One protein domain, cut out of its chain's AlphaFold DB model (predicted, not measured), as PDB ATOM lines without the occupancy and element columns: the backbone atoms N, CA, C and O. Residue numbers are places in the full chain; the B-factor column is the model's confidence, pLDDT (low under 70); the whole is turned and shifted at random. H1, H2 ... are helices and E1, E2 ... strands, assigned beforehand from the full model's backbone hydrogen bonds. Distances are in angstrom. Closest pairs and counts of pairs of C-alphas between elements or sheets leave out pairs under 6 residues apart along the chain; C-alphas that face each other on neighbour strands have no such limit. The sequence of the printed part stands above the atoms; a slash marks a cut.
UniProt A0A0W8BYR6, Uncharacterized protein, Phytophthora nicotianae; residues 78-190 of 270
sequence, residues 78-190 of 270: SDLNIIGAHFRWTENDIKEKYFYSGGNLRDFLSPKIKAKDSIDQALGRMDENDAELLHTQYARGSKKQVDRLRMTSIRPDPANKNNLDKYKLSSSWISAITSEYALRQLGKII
ATOM      1  N   SER A  78     160.643 135.309 106.981       79.75
ATOM      2  CA  SER A  78     159.653 135.792 107.953       79.75
ATOM      3  C   SER A  78     159.285 137.260 107.727       79.75
ATOM      4  O   SER A  78     158.105 137.602 107.727       79.75
ATOM      5  N   ASP A  79     160.271 138.129 107.504       80.44
ATOM      6  CA  ASP A  79     160.006 139.550 107.255       80.44
ATOM      7  C   ASP A  79     159.284 139.752 105.915       80.44
ATOM      8  O   ASP A  79     158.383 140.581 105.789       80.44
ATOM      9  N   LEU A  80     159.632 138.949 104.906       84.50
ATOM     10  CA  LEU A  80     158.986 138.995 103.596       84.50
ATOM     11  C   LEU A  80     157.564 138.426 103.596       84.50
ATOM     12  O   LEU A  80     156.748 138.876 102.791       84.50
ATOM     13  N   ASN A  81     157.223 137.528 104.522       84.12
ATOM     14  CA  ASN A  81     155.839 137.098 104.725       84.12
ATOM     15  C   ASN A  81     154.940 138.271 105.139       84.12
ATOM     16  O   ASN A  81     153.809 138.370 104.667       84.12
ATOM     17  N   ILE A  82     155.448 139.200 105.959       89.00
ATOM     18  CA  ILE A  82     154.710 140.410 106.360       89.00
ATOM     19  C   ILE A  82     154.423 141.289 105.134       89.00
ATOM     20  O   ILE A  82     153.306 141.780 104.960       89.00
ATOM     21  N   ILE A  83     155.415 141.450 104.252       86.38
ATOM     22  CA  ILE A  83     155.255 142.190 102.994       86.38
ATOM     23  C   ILE A  83     154.247 141.492 102.078       86.38
ATOM     24  O   ILE A  83     153.332 142.133 101.568       86.38
ATOM     25  N   GLY A  84     154.370 140.178 101.894       88.75
ATOM     26  CA  GLY A  84     153.438 139.405 101.078       88.75
ATOM     27  C   GLY A  84     151.997 139.491 101.581       88.75
ATOM     28  O   GLY A  84     151.085 139.705 100.783       88.75
ATOM     29  N   ALA A  85     151.793 139.434 102.899       87.19
ATOM     30  CA  ALA A  85     150.481 139.600 103.519       87.19
ATOM     31  C   ALA A  85     149.865 140.978 103.225       87.19
ATOM     32  O   ALA A  85     148.674 141.066 102.924       87.19
ATOM     33  N   HIS A  86     150.668 142.048 103.239       88.62
ATOM     34  CA  HIS A  86     150.210 143.393 102.871       88.62
ATOM     35  C   HIS A  86     149.681 143.453 101.426       88.62
ATOM     36  O   HIS A  86     148.630 144.045 101.180       88.62
ATOM     37  N   PHE A  87     150.346 142.771 100.490       88.38
ATOM     38  CA  PHE A  87     149.901 142.653  99.095       88.38
ATOM     39  C   PHE A  87     148.872 141.537  98.853       88.38
ATOM     40  O   PHE A  87     148.476 141.313  97.709       88.38
ATOM     41  N   ARG A  88     148.412 140.855  99.914       93.56
ATOM     42  CA  ARG A  88     147.488 139.708  99.854       93.56
ATOM     43  C   ARG A  88     147.986 138.577  98.947       93.56
ATOM     44  O   ARG A  88     147.194 137.922  98.272       93.56
ATOM     45  N   TRP A  89     149.296 138.365  98.914       93.50
ATOM     46  CA  TRP A  89     149.902 137.240  98.213       93.50
ATOM     47  C   TRP A  89     149.661 135.938  98.965       93.50
ATOM     48  O   TRP A  89     149.594 135.917 100.196       93.50
ATOM     49  N   THR A  90     149.534 134.847  98.216       94.62
ATOM     50  CA  THR A  90     149.460 133.516  98.814       94.62
ATOM     51  C   THR A  90     150.822 133.108  99.368       94.62
ATOM     52  O   THR A  90     151.865 133.640  98.982       94.62
ATOM     53  N   GLU A  91     150.835 132.115 100.255       90.38
ATOM     54  CA  GLU A  91     152.086 131.533 100.743       90.38
ATOM     55  C   GLU A  91     152.955 131.006  99.591       90.38
ATOM     56  O   GLU A  91     154.173 131.179  99.594       90.38
ATOM     57  N   ASN A  92     152.324 130.422  98.567       92.19
ATOM     58  CA  ASN A  92     153.022 129.926  97.389       92.19
ATOM     59  C   ASN A  92     153.648 131.063  96.567       92.19
ATOM     60  O   ASN A  92     154.797 130.944  96.148       92.19
ATOM     61  N   ASP A  93     152.947 132.191  96.399       91.94
ATOM     62  CA  ASP A  93     153.503 133.374  95.726       91.94
ATOM     63  C   ASP A  93     154.730 133.910  96.471       91.94
ATOM     64  O   ASP A  93     155.733 134.277  95.856       91.94
ATOM     65  N   ILE A  94     154.671 133.949  97.806       89.56
ATOM     66  CA  ILE A  94     155.775 134.425  98.645       89.56
ATOM     67  C   ILE A  94     156.968 133.471  98.554       89.56
ATOM     68  O   ILE A  94     158.090 133.929  98.337       89.56
ATOM     69  N   LYS A  95     156.731 132.156  98.657       88.31
ATOM     70  CA  LYS A  95     157.760 131.117  98.488       88.31
ATOM     71  C   LYS A  95     158.425 131.208  97.120       88.31
ATOM     72  O   LYS A  95     159.650 131.242  97.036       88.31
ATOM     73  N   GLU A  96     157.637 131.318  96.053       89.88
ATOM     74  CA  GLU A  96     158.165 131.432  94.696       89.88
ATOM     75  C   GLU A  96     158.976 132.722  94.512       89.88
ATOM     76  O   GLU A  96     160.079 132.704  93.965       89.88
ATOM     77  N   LYS A  97     158.476 133.857  95.005       91.44
ATOM     78  CA  LYS A  97     159.214 135.122  94.948       91.44
ATOM     79  C   LYS A  97     160.510 135.064  95.749       91.44
ATOM     80  O   LYS A  97     161.522 135.568  95.268       91.44
ATOM     81  N   TYR A  98     160.497 134.437  96.922       86.31
ATOM     82  CA  TYR A  98     161.684 134.236  97.753       86.31
ATOM     83  C   TYR A  98     162.712 133.322  97.079       86.31
ATOM     84  O   TYR A  98     163.902 133.623  97.106       86.31
ATOM     85  N   PHE A  99     162.262 132.261  96.404       85.56
ATOM     86  CA  PHE A  99     163.122 131.351  95.645       85.56
ATOM     87  C   PHE A  99     163.987 132.090  94.612       85.56
ATOM     88  O   PHE A  99     165.175 131.790  94.466       85.56
ATOM     89  N   TYR A 100     163.416 133.085  93.925       85.50
ATOM     90  CA  TYR A 100     164.178 133.940  93.015       85.50
ATOM     91  C   TYR A 100     164.945 135.029  93.764       85.50
ATOM     92  O   TYR A 100     166.142 135.169  93.546       85.50
ATOM     93  N   SER A 101     164.302 135.795  94.644       83.19
ATOM     94  CA  SER A 101     164.903 137.006  95.211       83.19
ATOM     95  C   SER A 101     165.943 136.758  96.302       83.19
ATOM     96  O   SER A 101     166.781 137.624  96.540       83.19
ATOM     97  N   GLY A 102     165.874 135.629  97.013       79.12
ATOM     98  CA  GLY A 102     166.760 135.322  98.135       79.12
ATOM     99  C   GLY A 102     166.733 136.353  99.266       79.12
ATOM    100  O   GLY A 102     167.739 136.540  99.942       79.12
ATOM    101  N   GLY A 103     165.643 137.102  99.443       78.88
ATOM    102  CA  GLY A 103     165.606 138.200 100.418       78.88
ATOM    103  C   GLY A 103     165.919 139.583  99.837       78.88
ATOM    104  O   GLY A 103     165.878 140.578 100.563       78.88
ATOM    105  N   ASN A 104     166.212 139.689  98.536       81.38
ATOM    106  CA  ASN A 104     166.316 140.974  97.853       81.38
ATOM    107  C   ASN A 104     164.927 141.598  97.717       81.38
ATOM    108  O   ASN A 104     164.116 141.137  96.919       81.38
ATOM    109  N   LEU A 105     164.651 142.660  98.475       82.19
ATOM    110  CA  LEU A 105     163.328 143.281  98.473       82.19
ATOM    111  C   LEU A 105     162.929 143.808  97.082       82.19
ATOM    112  O   LEU A 105     161.783 143.645  96.672       82.19
ATOM    113  N   ARG A 106     163.870 144.372  96.315       80.62
ATOM    114  CA  ARG A 106     163.597 144.873  94.957       80.62
ATOM    115  C   ARG A 106     163.173 143.747  94.015       80.62
ATOM    116  O   ARG A 106     162.176 143.885  93.307       80.62
ATOM    117  N   ASP A 107     163.902 142.635  94.010       82.44
ATOM    118  CA  ASP A 107     163.577 141.486  93.163       82.44
ATOM    119  C   ASP A 107     162.328 140.748  93.675       82.44
ATOM    120  O   ASP A 107     161.521 140.281  92.876       82.44
ATOM    121  N   PHE A 108     162.099 140.724  94.993       85.94
ATOM    122  CA  PHE A 108     160.898 140.155  95.615       85.94
ATOM    123  C   PHE A 108     159.619 140.900  95.196       85.94
ATOM    124  O   PHE A 108     158.597 140.285  94.866       85.94
ATOM    125  N   LEU A 109     159.685 142.234  95.148       87.25
ATOM    126  CA  LEU A 109     158.592 143.094  94.687       87.25
ATOM    127  C   LEU A 109     158.441 143.105  93.157       87.25
ATOM    128  O   LEU A 109     157.394 143.490  92.641       87.25
ATOM    129  N   SER A 110     159.451 142.648  92.418       84.62
ATOM    130  CA  SER A 110     159.416 142.615  90.959       84.62
ATOM    131  C   SER A 110     158.571 141.453  90.411       84.62
ATOM    132  O   SER A 110     158.350 140.436  91.082       84.62
ATOM    133  N   PRO A 111     158.100 141.554  89.151       89.06
ATOM    134  CA  PRO A 111     157.576 140.406  88.424       89.06
ATOM    135  C   PRO A 111     158.613 139.280  88.352       89.06
ATOM    136  O   PRO A 111     159.785 139.536  88.067       89.06
ATOM    137  N   LYS A 112     158.166 138.029  88.515       87.88
ATOM    138  CA  LYS A 112     159.007 136.816  88.491       87.88
ATOM    139  C   LYS A 112     159.998 136.794  87.328       87.88
ATOM    140  O   LYS A 112     161.173 136.502  87.519       87.88
ATOM    141  N   ILE A 113     159.528 137.126  86.125       86.81
ATOM    142  CA  ILE A 113     160.368 137.093  84.925       86.81
ATOM    143  C   ILE A 113     161.536 138.080  85.007       86.81
ATOM    144  O   ILE A 113     162.632 137.744  84.581       86.81
ATOM    145  N   LYS A 114     161.336 139.249  85.633       85.81
ATOM    146  CA  LYS A 114     162.395 140.246  85.829       85.81
ATOM    147  C   LYS A 114     163.399 139.801  86.890       85.81
ATOM    148  O   LYS A 114     164.594 139.964  86.679       85.81
ATOM    149  N   ALA A 115     162.930 139.221  87.997       84.56
ATOM    150  CA  ALA A 115     163.806 138.696  89.048       84.56
ATOM    151  C   ALA A 115     164.684 137.544  88.527       84.56
ATOM    152  O   ALA A 115     165.890 137.514  88.758       84.56
ATOM    153  N   LYS A 116     164.092 136.632  87.750       87.31
ATOM    154  CA  LYS A 116     164.815 135.549  87.082       87.31
ATOM    155  C   LYS A 116     165.843 136.074  86.075       87.31
ATOM    156  O   LYS A 116     167.012 135.714  86.165       87.31
ATOM    157  N   ASP A 117     165.414 136.929  85.147       83.88
ATOM    158  CA  ASP A 117     166.276 137.476  84.093       83.88
ATOM    159  C   ASP A 117     167.439 138.295  84.677       83.88
ATOM    160  O   ASP A 117     168.574 138.182  84.233       83.88
ATOM    161  N   SER A 118     167.189 139.035  85.761       81.69
ATOM    162  CA  SER A 118     168.214 139.730  86.548       81.69
ATOM    163  C   SER A 118     169.340 138.797  87.019       81.69
ATOM    164  O   SER A 118     170.518 139.144  86.902       81.69
ATOM    165  N   ILE A 119     168.990 137.609  87.523       82.00
ATOM    166  CA  ILE A 119     169.954 136.604  87.990       82.00
ATOM    167  C   ILE A 119     170.684 135.963  86.812       82.00
ATOM    168  O   ILE A 119     171.910 135.869  86.834       82.00
ATOM    169  N   ASP A 120     169.952 135.570  85.769       82.94
ATOM    170  CA  ASP A 120     170.531 134.948  84.575       82.94
ATOM    171  C   ASP A 120     171.530 135.907  83.884       82.94
ATOM    172  O   ASP A 120     172.632 135.498  83.509       82.94
ATOM    173  N   GLN A 121     171.215 137.206  83.802       80.94
ATOM    174  CA  GLN A 121     172.128 138.233  83.288       80.94
ATOM    175  C   GLN A 121     173.369 138.426  84.167       80.94
ATOM    176  O   GLN A 121     174.466 138.620  83.636       80.94
ATOM    177  N   ALA A 122     173.217 138.401  85.495       79.00
ATOM    178  CA  ALA A 122     174.348 138.525  86.408       79.00
ATOM    179  C   ALA A 122     175.324 137.352  86.234       79.00
ATOM    180  O   ALA A 122     176.531 137.570  86.151       79.00
ATOM    181  N   LEU A 123     174.795 136.134  86.088       76.00
ATOM    182  CA  LEU A 123     175.574 134.920  85.837       76.00
ATOM    183  C   LEU A 123     176.271 134.942  84.477       76.00
ATOM    184  O   LEU A 123     177.450 134.619  84.393       76.00
ATOM    185  N   GLY A 124     175.581 135.379  83.420       74.50
ATOM    186  CA  GLY A 124     176.156 135.463  82.074       74.50
ATOM    187  C   GLY A 124     177.321 136.451  81.938       74.50
ATOM    188  O   GLY A 124     178.028 136.428  80.935       74.50
ATOM    189  N   ARG A 125     177.531 137.326  82.929       74.00
ATOM    190  CA  ARG A 125     178.622 138.317  82.961       74.00
ATOM    191  C   ARG A 125     179.798 137.911  83.850       74.00
ATOM    192  O   ARG A 125     180.769 138.669  83.924       74.00
ATOM    193  N   MET A 126     179.697 136.777  84.540       72.44
ATOM    194  CA  MET A 126     180.746 136.293  85.428       72.44
ATOM    195  C   MET A 126     181.923 135.715  84.645       72.44
ATOM    196  O   MET A 126     181.737 134.930  83.717       72.44
ATOM    197  N   ASP A 127     183.132 136.060  85.073       68.56
ATOM    198  CA  ASP A 127     184.355 135.338  84.729       68.56
ATOM    199  C   ASP A 127     184.937 134.596  85.950       68.56
ATOM    200  O   ASP A 127     184.368 134.604  87.046       68.56
ATOM    201  N   GLU A 128     186.070 133.918  85.766       62.56
ATOM    202  CA  GLU A 128     186.734 133.149  86.829       62.56
ATOM    203  C   GLU A 128     187.154 134.019  88.031       62.56
ATOM    204  O   GLU A 128     187.101 133.555  89.171       62.56
ATOM    205  N   ASN A 129     187.505 135.293  87.815       65.56
ATOM    206  CA  ASN A 129     187.855 136.210  88.904       65.56
ATOM    207  C   ASN A 129     186.608 136.647  89.688       65.56
ATOM    208  O   ASN A 129     186.671 136.849  90.903       65.56
ATOM    209  N   ASP A 130     185.464 136.772  89.012       69.06
ATOM    210  CA  ASP A 130     184.178 137.050  89.655       69.06
ATOM    211  C   ASP A 130     183.684 135.859  90.487       69.06
ATOM    212  O   ASP A 130     183.076 136.049  91.543       69.06
ATOM    213  N   ALA A 131     183.973 134.630  90.047       66.12
ATOM    214  CA  ALA A 131     183.663 133.426  90.807       66.12
ATOM    215  C   ALA A 131     184.407 133.407  92.151       66.12
ATOM    216  O   ALA A 131     183.777 133.165  93.177       66.12
ATOM    217  N   GLU A 132     185.693 133.775  92.185       66.31
ATOM    218  CA  GLU A 132     186.472 133.918  93.431       66.31
ATOM    219  C   GLU A 132     185.813 134.889  94.433       66.31
ATOM    220  O   GLU A 132     185.830 134.654  95.644       66.31
ATOM    221  N   LEU A 133     185.133 135.941  93.957       66.50
ATOM    222  CA  LEU A 133     184.387 136.838  94.843       66.50
ATOM    223  C   LEU A 133     183.214 136.132  95.526       66.50
ATOM    224  O   LEU A 133     182.962 136.430  96.693       66.50
ATOM    225  N   LEU A 134     182.535 135.172  94.890       66.56
ATOM    226  CA  LEU A 134     181.459 134.407  95.538       66.56
ATOM    227  C   LEU A 134     181.934 133.645  96.783       66.56
ATOM    228  O   LEU A 134     181.142 133.437  97.699       66.56
ATOM    229  N   HIS A 135     183.221 133.294  96.854       63.25
ATOM    230  CA  HIS A 135     183.813 132.571  97.986       63.25
ATOM    231  C   HIS A 135     184.192 133.471  99.157       63.25
ATOM    232  O   HIS A 135     184.431 132.990 100.266       63.25
ATOM    233  N   THR A 136     184.257 134.786  98.943       63.53
ATOM    234  CA  THR A 136     184.642 135.698 100.018       63.53
ATOM    235  C   THR A 136     183.439 136.053 100.885       63.53
ATOM    236  O   THR A 136     182.445 136.622 100.437       63.53
ATOM    237  N   GLN A 137     183.574 135.762 102.175       61.00
ATOM    238  CA  GLN A 137     182.590 136.108 103.204       61.00
ATOM    239  C   GLN A 137     182.534 137.623 103.451       61.00
ATOM    240  O   GLN A 137     181.569 138.140 104.005       61.00
ATOM    241  N   TYR A 138     183.598 138.335 103.072       61.75
ATOM    242  CA  TYR A 138     183.732 139.772 103.240       61.75
ATOM    243  C   TYR A 138     182.973 140.509 102.152       61.75
ATOM    244  O   TYR A 138     183.167 140.245 100.966       61.75
ATOM    245  N   ALA A 139     182.172 141.483 102.568       58.81
ATOM    246  CA  ALA A 139     181.613 142.529 101.728       58.81
ATOM    247  C   ALA A 139     182.704 143.208 100.874       58.81
ATOM    248  O   ALA A 139     183.434 144.075 101.354       58.81
ATOM    249  N   ARG A 140     182.830 142.793  99.611       60.53
ATOM    250  CA  ARG A 140     183.738 143.379  98.627       60.53
ATOM    251  C   ARG A 140     182.881 143.703  97.419       60.53
ATOM    252  O   ARG A 140     182.331 142.791  96.811       60.53
ATOM    253  N   GLY A 141     182.759 144.989  97.110       56.19
ATOM    254  CA  GLY A 141     181.996 145.422  95.948       56.19
ATOM    255  C   GLY A 141     182.628 144.890  94.665       56.19
ATOM    256  O   GLY A 141     183.856 144.846  94.541       56.19
ATOM    257  N   SER A 142     181.789 144.511  93.707       58.97
ATOM    258  CA  SER A 142     182.218 144.208  92.343       58.97
ATOM    259  C   SER A 142     181.664 145.249  91.377       58.97
ATOM    260  O   SER A 142     180.543 145.731  91.523       58.97
ATOM    261  N   LYS A 143     182.454 145.595  90.352       57.41
ATOM    262  CA  LYS A 143     181.975 146.418  89.225       57.41
ATOM    263  C   LYS A 143     181.015 145.644  88.318       57.41
ATOM    264  O   LYS A 143     180.306 146.241  87.513       57.41
ATOM    265  N   LYS A 144     181.007 144.318  88.433       59.66
ATOM    266  CA  LYS A 144     180.074 143.424  87.756       59.66
ATOM    267  C   LYS A 144     179.009 143.006  88.760       59.66
ATOM    268  O   LYS A 144     179.249 143.040  89.959       59.66
ATOM    269  N   GLN A 145     177.818 142.646  88.293       65.69
ATOM    270  CA  GLN A 145     176.601 142.462  89.104       65.69
ATOM    271  C   GLN A 145     176.639 141.276  90.102       65.69
ATOM    272  O   GLN A 145     175.596 140.730  90.443       65.69
ATOM    273  N   VAL A 146     177.812 140.893  90.609       66.94
ATOM    274  CA  VAL A 146     178.043 139.851  91.616       66.94
ATOM    275  C   VAL A 146     177.206 140.093  92.872       66.94
ATOM    276  O   VAL A 146     176.685 139.135  93.428       66.94
ATOM    277  N   ASP A 147     176.967 141.347  93.269       67.00
ATOM    278  CA  ASP A 147     176.112 141.666  94.427       67.00
ATOM    279  C   ASP A 147     174.638 141.258  94.234       67.00
ATOM    280  O   ASP A 147     173.896 141.154  95.208       67.00
ATOM    281  N   ARG A 148     174.195 141.013  92.986       71.06
ATOM    282  CA  ARG A 148     172.864 140.441  92.708       71.06
ATOM    283  C   ARG A 148     172.789 138.955  93.046       71.06
ATOM    284  O   ARG A 148     171.713 138.458  93.345       71.06
ATOM    285  N   LEU A 149     173.922 138.255  92.995       73.62
ATOM    286  CA  LEU A 149     174.032 136.846  93.374       73.62
ATOM    287  C   LEU A 149     174.417 136.714  94.846       73.62
ATOM    288  O   LEU A 149     173.918 135.845  95.550       73.62
ATOM    289  N   ARG A 150     175.300 137.597  95.313       75.56
ATOM    290  CA  ARG A 150     175.927 137.561  96.628       75.56
ATOM    291  C   ARG A 150     175.457 138.748  97.463       75.56
ATOM    292  O   ARG A 150     176.101 139.795  97.510       75.56
ATOM    293  N   MET A 151     174.336 138.566  98.145       76.50
ATOM    294  CA  MET A 151     173.721 139.576  98.994       76.50
ATOM    295  C   MET A 151     174.532 139.832 100.261       76.50
ATOM    296  O   MET A 151     175.258 138.963 100.739       76.50
ATOM    297  N   THR A 152     174.405 141.030 100.828       76.12
ATOM    298  CA  THR A 152     175.117 141.420 102.049       76.12
ATOM    299  C   THR A 152     174.166 141.513 103.235       76.12
ATOM    300  O   THR A 152     173.036 141.970 103.099       76.12
ATOM    301  N   SER A 153     174.634 141.095 104.405       78.75
ATOM    302  CA  SER A 153     173.982 141.287 105.696       78.75
ATOM    303  C   SER A 153     175.021 141.627 106.767       78.75
ATOM    304  O   SER A 153     176.194 141.848 106.470       78.75
ATOM    305  N   ILE A 154     174.592 141.713 108.017       80.62
ATOM    306  CA  ILE A 154     175.435 142.014 109.171       80.62
ATOM    307  C   ILE A 154     175.770 140.716 109.889       80.62
ATOM    308  O   ILE A 154     174.929 139.823 109.996       80.62
ATOM    309  N   ARG A 155     176.997 140.610 110.408       73.12
ATOM    310  CA  ARG A 155     177.356 139.486 111.278       73.12
ATOM    311  C   ARG A 155     176.432 139.444 112.495       73.12
ATOM    312  O   ARG A 155     176.325 140.461 113.188       73.12
ATOM    313  N   PRO A 156     175.820 138.289 112.803       70.06
ATOM    314  CA  PRO A 156     175.111 138.119 114.057       70.06
ATOM    315  C   PRO A 156     176.043 138.454 115.221       70.06
ATOM    316  O   PRO A 156     177.149 137.928 115.316       70.06
ATOM    317  N   ASP A 157     175.591 139.337 116.101       72.00
ATOM    318  CA  ASP A 157     176.287 139.656 117.340       72.00
ATOM    319  C   ASP A 157     175.271 139.550 118.479       72.00
ATOM    320  O   ASP A 157     174.498 140.486 118.724       72.00
ATOM    321  N   PRO A 158     175.225 138.386 119.141       69.38
ATOM    322  CA  PRO A 158     174.270 138.137 120.207       69.38
ATOM    323  C   PRO A 158     174.524 139.005 121.447       69.38
ATOM    324  O   PRO A 158     173.586 139.217 122.212       69.38
ATOM    325  N   ALA A 159     175.737 139.540 121.629       75.31
ATOM    326  CA  ALA A 159     176.090 140.367 122.780       75.31
ATOM    327  C   ALA A 159     175.619 141.821 122.626       75.31
ATOM    328  O   ALA A 159     175.373 142.496 123.624       75.31
ATOM    329  N   ASN A 160     175.468 142.314 121.390       72.62
ATOM    330  CA  ASN A 160     175.074 143.700 121.151       72.62
ATOM    331  C   ASN A 160     174.158 143.865 119.926       72.62
ATOM    332  O   ASN A 160     174.545 144.415 118.886       72.62
ATOM    333  N   LYS A 161     172.911 143.397 120.072       67.12
ATOM    334  CA  LYS A 161     171.866 143.444 119.031       67.12
ATOM    335  C   LYS A 161     171.495 144.863 118.575       67.12
ATOM    336  O   LYS A 161     171.058 145.026 117.445       67.12
ATOM    337  N   ASN A 162     171.714 145.879 119.414       73.62
ATOM    338  CA  ASN A 162     171.310 147.265 119.142       73.62
ATOM    339  C   ASN A 162     172.445 148.149 118.604       73.62
ATOM    340  O   ASN A 162     172.274 149.360 118.479       73.62
ATOM    341  N   ASN A 163     173.610 147.578 118.290       80.62
ATOM    342  CA  ASN A 163     174.706 148.352 117.717       80.62
ATOM    343  C   ASN A 163     174.418 148.707 116.245       80.62
ATOM    344  O   ASN A 163     174.729 147.940 115.330       80.62
ATOM    345  N   LEU A 164     173.851 149.896 116.037       79.81
ATOM    346  CA  LEU A 164     173.500 150.428 114.720       79.81
ATOM    347  C   LEU A 164     174.724 150.767 113.851       79.81
ATOM    348  O   LEU A 164     174.597 150.818 112.628       79.81
ATOM    349  N   ASP A 165     175.919 150.939 114.425       81.56
ATOM    350  CA  ASP A 165     177.121 151.269 113.643       81.56
ATOM    351  C   ASP A 165     177.556 150.127 112.719       81.56
ATOM    352  O   ASP A 165     178.197 150.354 111.690       81.56
ATOM    353  N   LYS A 166     177.113 148.898 113.001       79.94
ATOM    354  CA  LYS A 166     177.322 147.740 112.122       79.94
ATOM    355  C   LYS A 166     176.699 147.917 110.744       79.94
ATOM    356  O   LYS A 166     177.210 147.366 109.777       79.94
ATOM    357  N   TYR A 167     175.637 148.711 110.627       77.50
ATOM    358  CA  TYR A 167     175.027 149.032 109.339       77.50
ATOM    359  C   TYR A 167     175.871 150.023 108.528       77.50
ATOM    360  O   TYR A 167     175.679 150.129 107.324       77.50
ATOM    361  N   LYS A 168     176.836 150.716 109.143       76.62
ATOM    362  CA  LYS A 168     177.698 151.717 108.489       76.62
ATOM    363  C   LYS A 168     179.098 151.173 108.189       76.62
ATOM    364  O   LYS A 168     179.700 151.506 107.168       76.62
ATOM    365  N   LEU A 169     179.619 150.319 109.068       76.88
ATOM    366  CA  LEU A 169     180.980 149.790 108.991       76.88
ATOM    367  C   LEU A 169     181.045 148.535 108.117       76.88
ATOM    368  O   LEU A 169     180.583 147.472 108.523       76.88
ATOM    369  N   SER A 170     181.715 148.608 106.960       73.81
ATOM    370  CA  SER A 170     181.872 147.442 106.069       73.81
ATOM    371  C   SER A 170     182.597 146.256 106.700       73.81
ATOM    372  O   SER A 170     182.404 145.129 106.262       73.81
ATOM    373  N   SER A 171     183.397 146.479 107.743       76.06
ATOM    374  CA  SER A 171     184.024 145.402 108.521       76.06
ATOM    375  C   SER A 171     183.011 144.508 109.247       76.06
ATOM    376  O   SER A 171     183.332 143.374 109.589       76.06
ATOM    377  N   SER A 172     181.790 145.001 109.470       79.00
ATOM    378  CA  SER A 172     180.702 144.263 110.123       79.00
ATOM    379  C   SER A 172     179.820 143.498 109.135       79.00
ATOM    380  O   SER A 172     178.894 142.795 109.548       79.00
ATOM    381  N   TRP A 173     180.073 143.645 107.833       81.88
ATOM    382  CA  TRP A 173     179.220 143.118 106.780       81.88
ATOM    383  C   TRP A 173     179.717 141.761 106.289       81.88
ATOM    384  O   TRP A 173     180.908 141.562 106.036       81.88
ATOM    385  N   ILE A 174     178.780 140.840 106.110       77.62
ATOM    386  CA  ILE A 174     178.997 139.531 105.500       77.62
ATOM    387  C   ILE A 174     178.240 139.423 104.200       77.62
ATOM    388  O   ILE A 174     177.194 140.041 104.031       77.62
ATOM    389  N   SER A 175     178.754 138.604 103.301       76.06
ATOM    390  CA  SER A 175     178.114 138.328 102.032       76.06
ATOM    391  C   SER A 175     177.816 136.843 101.865       76.06
ATOM    392  O   SER A 175     178.640 136.006 102.221       76.06
ATOM    393  N   ALA A 176     176.645 136.534 101.310       73.25
ATOM    394  CA  ALA A 176     176.171 135.179 101.063       73.25
ATOM    395  C   ALA A 176     175.275 135.133  99.819       73.25
ATOM    396  O   ALA A 176     174.623 136.119  99.476       73.25
ATOM    397  N   ILE A 177     175.223 133.982  99.151       77.75
ATOM    398  CA  ILE A 177     174.219 133.721  98.117       77.75
ATOM    399  C   ILE A 177     172.979 133.186  98.823       77.75
ATOM    400  O   ILE A 177     173.022 132.130  99.446       77.75
ATOM    401  N   THR A 178     171.887 133.931  98.741       77.00
ATOM    402  CA  THR A 178     170.646 133.638  99.471       77.00
ATOM    403  C   THR A 178     169.497 133.237  98.548       77.00
ATOM    404  O   THR A 178     168.493 132.704  99.009       77.00
ATOM    405  N   SER A 179     169.641 133.469  97.238       77.75
ATOM    406  CA  SER A 179     168.698 133.007  96.218       77.75
ATOM    407  C   SER A 179     168.971 131.547  95.880       77.75
ATOM    408  O   SER A 179     170.042 131.196  95.374       77.75
ATOM    409  N   GLU A 180     167.978 130.692  96.114       79.62
ATOM    410  CA  GLU A 180     168.062 129.283  95.738       79.62
ATOM    411  C   GLU A 180     168.157 129.129  94.214       79.62
ATOM    412  O   GLU A 180     168.935 128.313  93.712       79.62
ATOM    413  N   TYR A 181     167.433 129.957  93.455       80.62
ATOM    414  CA  TYR A 181     167.556 129.975  92.001       80.62
ATOM    415  C   TYR A 181     168.993 130.291  91.563       80.62
ATOM    416  O   TYR A 181     169.542 129.567  90.728       80.62
ATOM    417  N   ALA A 182     169.628 131.310  92.154       76.81
ATOM    418  CA  ALA A 182     171.016 131.661  91.851       76.81
ATOM    419  C   ALA A 182     171.985 130.514  92.178       76.81
ATOM    420  O   ALA A 182     172.810 130.161  91.334       76.81
ATOM    421  N   LEU A 183     171.842 129.868  93.343       73.19
ATOM    422  CA  LEU A 183     172.632 128.683  93.713       73.19
ATOM    423  C   LEU A 183     172.470 127.547  92.697       73.19
ATOM    424  O   LEU A 183     173.450 126.936  92.255       73.19
ATOM    425  N   ARG A 184     171.229 127.279  92.273       73.88
ATOM    426  CA  ARG A 184     170.931 126.235  91.287       73.88
ATOM    427  C   ARG A 184     171.585 126.521  89.941       73.88
ATOM    428  O   ARG A 184     172.077 125.580  89.320       73.88
ATOM    429  N   GLN A 185     171.595 127.774  89.484       73.44
ATOM    430  CA  GLN A 185     172.241 128.145  88.222       73.44
ATOM    431  C   GLN A 185     173.770 128.156  88.325       73.44
ATOM    432  O   GLN A 185     174.429 127.661  87.416       73.44
ATOM    433  N   LEU A 186     174.340 128.625  89.439       69.81
ATOM    434  CA  LEU A 186     175.786 128.572  89.673       69.81
ATOM    435  C   LEU A 186     176.311 127.143  89.584       69.81
ATOM    436  O   LEU A 186     177.260 126.880  88.854       69.81
ATOM    437  N   GLY A 187     175.634 126.190  90.222       62.69
ATOM    438  CA  GLY A 187     176.033 124.787  90.115       62.69
ATOM    439  C   GLY A 187     175.761 124.133  88.747       62.69
ATOM    440  O   GLY A 187     176.026 122.945  88.607       62.69
ATOM    441  N   LYS A 188     175.221 124.849  87.747       62.56
ATOM    442  CA  LYS A 188     175.239 124.416  86.331       62.56
ATOM    443  C   LYS A 188     176.458 124.937  85.567       62.56
ATOM    444  O   LYS A 188     176.802 124.369  84.538       62.56
ATOM    445  N   ILE A 189     177.054 126.031  86.037       62.59
ATOM    446  CA  ILE A 189     178.200 126.700  85.405       62.59
ATOM    447  C   ILE A 189     179.508 126.161  85.990       62.59
ATOM    448  O   ILE A 189     180.494 125.994  85.278       62.59
ATOM    449  N   ILE A 190     179.508 125.858  87.288       61.34
ATOM    450  CA  ILE A 190     180.674 125.348  87.998       61.34
ATOM    451  C   ILE A 190     180.872 123.868  87.655       61.34
ATOM    452  O   ILE A 190     180.042 123.014  87.973       61.34
TER     453      ILE A 190
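Overview. This is residues 78 to 190 of the 270 residues of an uncharacterized protein of Phytophthora nicotianae (UniProt A0A0W8BYR6). What shape do these atoms make? The model is flat and roughly L-shaped: one limb is made of helices, with H2, H4 and H8 as a loose bundle and H1 and H3 packed on H2, and the other limb is a two-stranded ribbon, E1 and E2, with H7 near its far end. H6 packs on H4 where the limbs join, H5 lies beyond H6, and residues 158 to 165, of which 164 and 165 belong to H7, stick out. What is it built of, and how large is it? The printed part has 113 residues with eight named helices and two named strands, in the order H1, H2, H3, H4, H5, H6, E1, H7, E2, H8; its class is mostly helix, and its sheet, in the order E1 - E2, is antiparallel. It is compact, with a radius of gyration of the C-alphas of 15.2 A, and spans 39 by 37 by 20 A.

Arrangement. How do the first helices stand? H1, residues 78 to 86, touches H2, residues 91 to 101, at a steep tilt of 59 degrees, opposite ways; the closest C-alphas are those of Gly 84 and Ile 94, 6.0 A apart. H3, residues 105 to 109, touches H2, with the C-alphas of Ser 101 and Asp 107 closest at 5.1 A. Which helices form the bundle? H2, H4, residues 112 to 124, and H8, residues 180 to 189, form a bundle, three helices grouped together. H4 touches H2 with residues 112 to 116 alone, at a shallow tilt of 23 degrees, the same way, the C-alphas of Tyr 100 and Lys 116 being closest at 6.2 A. H4 touches H8 the same way at 33 degrees, only just a shallow tilt, with Ile 119 and Ala 182 closest at 6.4 A between C-alphas, while H2 and H8 touch only at their ends, the C-alphas of Tyr 100 and Tyr 181 being 5.3 A apart. What lies beyond H4? H6, residues 145 to 148, touches H4, with the C-alphas of Ala 122 and Gln 145 closest at 5.3 A. H5, residues 128 to 135, is apart from H4 and only just touches H6, with 3 pairs of C-alphas within 8 A, the closest being Asp 130 and Val 146 at 7.0 A. What do the backbone N and O atoms show? E1, residues 151 to 154, and E2, residues 173 to 176, are antiparallel neighbours at 141 degrees, with N 151 and O 176 at 2.8 A and N 176 and O 151 at 2.9 A, both within hydrogen-bond range. Every O i to N i+4 pair is within hydrogen-bond range in H2, H3 and H4. The counts are 4 of 5 in H1, 5 of 6 in H8 and 1 of 4 in H5, where 5 of 5 O i to N i+3 pairs are in range; H6 and H7, residues 164 to 167, are too short for an i+4 pair.

Along the chain. Where do the printed elements begin and end? H1 begins at C-alpha 78, (159.653, 135.792, 107.953), and H8 ends at C-alpha 189, (178.200, 126.700, 85.405). How long are the longer ones? From first to last C-alpha, H4 measures 18.4 A, H2 15.0 A, H8 14.7 A, H1 13.1 A and H5 11.5 A. E1 measures 10.6 A from C-alpha 151 at (173.721, 139.576, 98.994), and E2 measures 10.2 A.

Size, cuts and confidence. How far does it reach? The two C-alphas farthest apart are those of Arg 88 and Asn 129, 42.0 A. Is it continuous? The printed part has no cut, and no link is long. Where is confidence low? The mean pLDDT of the printed part is 77.0; residues 127 to 147, 158, 161 and 186 to 190 are under 70.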